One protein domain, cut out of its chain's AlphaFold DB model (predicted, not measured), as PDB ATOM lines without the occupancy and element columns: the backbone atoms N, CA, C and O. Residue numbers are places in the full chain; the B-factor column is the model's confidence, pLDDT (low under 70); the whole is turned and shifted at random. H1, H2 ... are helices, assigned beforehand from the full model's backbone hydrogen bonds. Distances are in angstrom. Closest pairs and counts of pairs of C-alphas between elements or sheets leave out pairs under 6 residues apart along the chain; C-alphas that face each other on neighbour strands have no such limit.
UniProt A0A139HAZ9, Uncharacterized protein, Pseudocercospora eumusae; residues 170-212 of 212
ATOM      1  N   ARG A 170     237.628 208.227 227.287       91.06
ATOM      2  CA  ARG A 170     238.394 208.713 226.131       91.06
ATOM      3  C   ARG A 170     237.571 209.779 225.406       91.06
ATOM      4  O   ARG A 170     236.348 209.777 225.499       91.06
ATOM      5  N   ASN A 171     238.236 210.672 224.675       93.81
ATOM      6  CA  ASN A 171     237.543 211.661 223.852       93.81
ATOM      7  C   ASN A 171     236.859 210.949 222.672       93.81
ATOM      8  O   ASN A 171     237.499 210.644 221.661       93.81
ATOM      9  N   PHE A 172     235.577 210.634 222.843       92.94
ATOM     10  CA  PHE A 172     234.801 209.866 221.877       92.94
ATOM     11  C   PHE A 172     234.624 210.636 220.570       92.94
ATOM     12  O   PHE A 172     234.740 210.050 219.495       92.94
ATOM     13  N   GLU A 173     234.430 211.951 220.638       94.69
ATOM     14  CA  GLU A 173     234.253 212.810 219.470       94.69
ATOM     15  C   GLU A 173     235.480 212.770 218.565       94.69
ATOM     16  O   GLU A 173     235.335 212.639 217.351       94.69
ATOM     17  N   LYS A 174     236.686 212.815 219.143       95.88
ATOM     18  CA  LYS A 174     237.947 212.727 218.394       95.88
ATOM     19  C   LYS A 174     238.147 211.355 217.761       95.88
ATOM     20  O   LYS A 174     238.577 211.276 216.611       95.88
ATOM     21  N   ILE A 175     237.800 210.283 218.475       93.12
ATOM     22  CA  ILE A 175     237.829 208.918 217.928       93.12
ATOM     23  C   ILE A 175     236.837 208.802 216.761       93.12
ATOM     24  O   ILE A 175     237.190 208.316 215.685       93.12
ATOM     25  N   ALA A 176     235.613 209.297 216.944       88.75
ATOM     26  CA  ALA A 176     234.564 209.261 215.936       88.75
ATOM     27  C   ALA A 176     234.911 210.119 214.710       88.75
ATOM     28  O   ALA A 176     234.683 209.697 213.579       88.75
ATOM     29  N   GLU A 177     235.478 211.310 214.908       92.81
ATOM     30  CA  GLU A 177     235.990 212.180 213.845       92.81
ATOM     31  C   GLU A 177     237.055 211.452 213.017       92.81
ATOM     32  O   GLU A 177     236.903 211.313 211.802       92.81
ATOM     33  N   TRP A 178     238.074 210.893 213.676       93.00
ATOM     34  CA  TRP A 178     239.120 210.113 213.016       93.00
ATOM     35  C   TRP A 178     238.548 208.936 212.210       93.00
ATOM     36  O   TRP A 178     238.928 208.754 211.048       93.00
ATOM     37  N   ALA A 179     237.595 208.188 212.777       88.19
ATOM     38  CA  ALA A 179     236.962 207.048 212.113       88.19
ATOM     39  C   ALA A 179     236.133 207.472 210.889       88.19
ATOM     40  O   ALA A 179     236.197 206.832 209.839       88.19
ATOM     41  N   ARG A 180     235.394 208.588 210.974       83.31
ATOM     42  CA  ARG A 180     234.586 209.108 209.855       83.31
ATOM     43  C   ARG A 180     235.434 209.472 208.637       83.31
ATOM     44  O   ARG A 180     235.006 209.192 207.523       83.31
ATOM     45  N   THR A 181     236.633 210.031 208.832       84.75
ATOM     46  CA  THR A 181     237.547 210.374 207.716       84.75
ATOM     47  C   THR A 181     238.087 209.159 206.952       84.75
ATOM     48  O   THR A 181     238.670 209.320 205.884       84.75
ATOM     49  N   ARG A 182     237.901 207.947 207.491       85.38
ATOM     50  CA  ARG A 182     238.417 206.677 206.953       85.38
ATOM     51  C   ARG A 182     237.316 205.709 206.552       85.38
ATOM     52  O   ARG A 182     237.596 204.534 206.328       85.38
ATOM     53  N   LYS A 183     236.066 206.177 206.462       77.88
ATOM     54  CA  LYS A 183     235.016 205.354 205.869       77.88
ATOM     55  C   LYS A 183     235.470 204.950 204.465       77.88
ATOM     56  O   LYS A 183     235.944 205.818 203.726       77.88
ATOM     57  N   PRO A 184     235.370 203.661 204.105       69.62
ATOM     58  CA  PRO A 184     235.698 203.249 202.752       69.62
ATOM     59  C   PRO A 184     234.820 204.045 201.773       69.62
ATOM     60  O   PRO A 184     233.747 204.524 202.142       69.62
ATOM     61  N   LYS A 185     235.280 204.262 200.542       70.69
ATOM     62  CA  LYS A 185     234.455 204.846 199.472       70.69
ATOM     63  C   LYS A 185     233.950 203.706 198.601       70.69
ATOM     64  O   LYS A 185     234.720 202.791 198.324       70.69
ATOM     65  N   CYS A 186     232.675 203.726 198.220       67.12
ATOM     66  CA  CYS A 186     232.189 202.765 197.234       67.12
ATOM     67  C   CYS A 186     232.497 203.331 195.851       67.12
ATOM     68  O   CYS A 186     232.093 204.456 195.544       67.12
ATOM     69  N   ASP A 187     233.145 202.532 195.015       71.12
ATOM     70  CA  ASP A 187     233.030 202.689 193.571       71.12
ATOM     71  C   ASP A 187     231.615 202.292 193.103       71.12
ATOM     72  O   ASP A 187     230.773 201.831 193.884       71.12
ATOM     73  N   GLU A 188     231.307 202.539 191.831       70.31
ATOM     74  CA  GLU A 188     229.979 202.264 191.266       70.31
ATOM     75  C   GLU A 188     229.602 200.774 191.363       70.31
ATOM     76  O   GLU A 188     228.447 200.440 191.632       70.31
ATOM     77  N   GLU A 189     230.587 199.881 191.247       69.88
ATOM     78  CA  GLU A 189     230.412 198.430 191.373       69.88
ATOM     79  C   GLU A 189     230.088 198.004 192.818       69.88
ATOM     80  O   GLU A 189     229.182 197.191 193.059       69.88
ATOM     81  N   GLY A 190     230.749 198.620 193.803       69.50
ATOM     82  CA  GLY A 190     230.458 198.460 195.222       69.50
ATOM     83  C   GLY A 190     229.068 198.975 195.607       69.50
ATOM     84  O   GLY A 190     228.390 198.332 196.414       69.50
ATOM     85  N   LYS A 191     228.601 200.080 194.999       70.56
ATOM     86  CA  LYS A 191     227.227 200.596 195.189       70.56
ATOM     87  C   LYS A 191     226.186 199.615 194.639       70.56
ATOM     88  O   LYS A 191     225.277 199.222 195.367       70.56
ATOM     89  N   ALA A 192     226.368 199.133 193.409       72.19
ATOM     90  CA  ALA A 192     225.440 198.190 192.778       72.19
ATOM     91  C   ALA A 192     225.351 196.846 193.530       72.19
ATOM     92  O   ALA A 192     224.267 196.276 193.702       72.19
ATOM     93  N   THR A 193     226.486 196.343 194.026       71.81
ATOM     94  CA  THR A 193     226.522 195.123 194.849       71.81
ATOM     95  C   THR A 193     225.771 195.320 196.163       71.81
ATOM     96  O   THR A 193     225.001 194.445 196.571       71.81
ATOM     97  N   LEU A 194     225.949 196.476 196.804       68.81
ATOM     98  CA  LEU A 194     225.284 196.819 198.054       68.81
ATOM     99  C   LEU A 194     223.760 196.900 197.898       68.81
ATOM    100  O   LEU A 194     223.038 196.314 198.710       68.81
ATOM    101  N   ASP A 195     223.279 197.566 196.849       73.38
ATOM    102  CA  ASP A 195     221.847 197.699 196.559       73.38
ATOM    103  C   ASP A 195     221.193 196.329 196.341       73.38
ATOM    104  O   ASP A 195     220.110 196.051 196.863       73.38
ATOM    105  N   ARG A 196     221.899 195.412 195.664       74.75
ATOM    106  CA  ARG A 196     221.435 194.035 195.446       74.75
ATOM    107  C   ARG A 196     221.320 193.231 196.744       74.75
ATOM    108  O   ARG A 196     220.416 192.406 196.862       74.75
ATOM    109  N   ILE A 197     222.233 193.420 197.696       69.00
ATOM    110  CA  ILE A 197     222.210 192.705 198.986       69.00
ATOM    111  C   ILE A 197     221.123 193.291 199.902       69.00
ATOM    112  O   ILE A 197     220.383 192.533 200.531       69.00
ATOM    113  N   LEU A 198     220.978 194.621 199.925       67.94
ATOM    114  CA  LEU A 198     219.916 195.329 200.651       67.94
ATOM    115  C   LEU A 198     218.518 194.933 200.162       67.94
ATOM    116  O   LEU A 198     217.659 194.612 200.979       67.94
ATOM    117  N   ALA A 199     218.304 194.882 198.843       73.50
ATOM    118  CA  ALA A 199     217.029 194.473 198.249       73.50
ATOM    119  C   ALA A 199     216.636 193.025 198.593       73.50
ATOM    120  O   ALA A 199     215.457 192.683 198.577       73.50
ATOM    121  N   LYS A 200     217.615 192.173 198.926       77.12
ATOM    122  CA  LYS A 200     217.390 190.789 199.370       77.12
ATOM    123  C   LYS A 200     217.163 190.657 200.880       77.12
ATOM    124  O   LYS A 200     216.981 189.539 201.351       77.12
ATOM    125  N   GLY A 201     217.218 191.752 201.645       64.75
ATOM    126  CA  GLY A 201     217.071 191.728 203.105       64.75
ATOM    127  C   GLY A 201     218.204 190.999 203.837       64.75
ATOM    128  O   GLY A 201     218.060 190.673 205.008       64.75
ATOM    129  N   LEU A 202     219.328 190.739 203.160       59.38
ATOM    130  CA  LEU A 202     220.442 189.961 203.712       59.38
ATOM    131  C   LEU A 202     221.299 190.765 204.701       59.38
ATOM    132  O   LEU A 202     222.082 190.180 205.441       59.38
ATOM    133  N   ILE A 203     221.169 192.098 204.710       58.22
ATOM    134  CA  ILE A 203     221.828 193.005 205.662       58.22
ATOM    135  C   ILE A 203     220.917 194.194 205.989       58.22
ATOM    136  O   ILE A 203     220.129 194.637 205.152       58.22
ATOM    137  N   THR A 204     221.088 194.788 207.171       51.56
ATOM    138  CA  THR A 204     220.414 196.035 207.563       51.56
ATOM    139  C   THR A 204     221.129 197.284 207.005       51.56
ATOM    140  O   THR A 204     222.326 197.257 206.682       51.56
ATOM    141  N   PRO A 205     220.432 198.420 206.820       46.31
ATOM    142  CA  PRO A 205     221.075 199.700 206.519       46.31
ATOM    143  C   PRO A 205     221.980 200.149 207.681       46.31
ATOM    144  O   PRO A 205     221.533 200.202 208.819       46.31
ATOM    145  N   GLY A 206     223.243 200.499 207.400       52.09
ATOM    146  CA  GLY A 206     224.165 201.099 208.384       52.09
ATOM    147  C   GLY A 206     225.343 200.235 208.854       52.09
ATOM    148  O   GLY A 206     226.279 200.775 209.439       52.09
ATOM    149  N   THR A 207     225.374 198.936 208.553       47.97
ATOM    150  CA  THR A 207     226.507 198.055 208.885       47.97
ATOM    151  C   THR A 207     227.674 198.251 207.906       47.97
ATOM    152  O   THR A 207     227.600 197.853 206.749       47.97
ATOM    153  N   GLY A 208     228.748 198.919 208.347       49.84
ATOM    154  CA  GLY A 208     230.054 198.910 207.663       49.84
ATOM    155  C   GLY A 208     230.090 199.461 206.230       49.84
ATOM    156  O   GLY A 208     230.893 199.005 205.424       49.84
ATOM    157  N   LYS A 209     229.214 200.408 205.884       58.03
ATOM    158  CA  LYS A 209     229.037 200.834 204.488       58.03
ATOM    159  C   LYS A 209     229.947 201.995 204.135       58.03
ATOM    160  O   LYS A 209     230.098 202.953 204.903       58.03
ATOM    161  N   CYS A 210     230.532 201.901 202.953       55.97
ATOM    162  CA  CYS A 210     231.287 202.979 202.363       55.97
ATOM    163  C   CYS A 210     230.418 204.234 202.168       55.97
ATOM    164  O   CYS A 210     229.201 204.136 202.002       55.97
ATOM    165  N   THR A 211     231.024 205.419 202.182       54.53
ATOM    166  CA  THR A 211     230.328 206.675 201.855       54.53
ATOM    167  C   THR A 211     230.228 206.884 200.337       54.53
ATOM    168  O   THR A 211     231.130 206.418 199.632       54.53
ATOM    169  N   PRO A 212     229.162 207.554 199.841       50.69
ATOM    170  CA  PRO A 212     229.009 207.908 198.430       50.69
ATOM    171  C   PRO A 212     230.196 208.656 197.831       50.69
ATOM    172  O   PRO A 212     230.879 209.400 198.576       50.69
TER     173      PRO A 212
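What this domain is: This is residues 170 to 212 of the 212 residues of an uncharacterized protein of Pseudocercospora eumusae (UniProt A0A139HAZ9). Two helices that do not pack on each other are joined by a stretched link; H1 sticks out at one end with residues 172 to 179, while H2 and the tail after it, residues 200 to 212, form an open loop in which the tail folds back toward the link. The printed part has 43 residues with two named helices, H1 then H2, and no named strand. The class is all helix, with under half of the residues in named elements. The whole is loose and flat, with a radius of gyration of the C-alphas of 13.0 A and spans of 38 by 20 by 9 A.

How they stand to each other: H1, residues 172 to 180, and H2, residues 188 to 199, are apart. A short link of 7 residues joins them. Residues 170 to 179 stand free, and so do residues 195 to 202, of which 195 to 199 belong to H2. In H1 and H2 every O i to N i+4 pair is within hydrogen-bond range.

Where its parts are: H1 begins at C-alpha 172, (234.801, 209.866, 221.877), and is 12.0 A long. H2 is 16.6 A long and ends at C-alpha 199, (217.029, 194.473, 198.249).

The domain as a whole: The C-alphas of Arg 170 and Lys 200, the two farthest apart, are 38.5 A apart. The printed part has no cut. Mean pLDDT of the printed part is 72.4, and residues 201 to 212 are among those under 70.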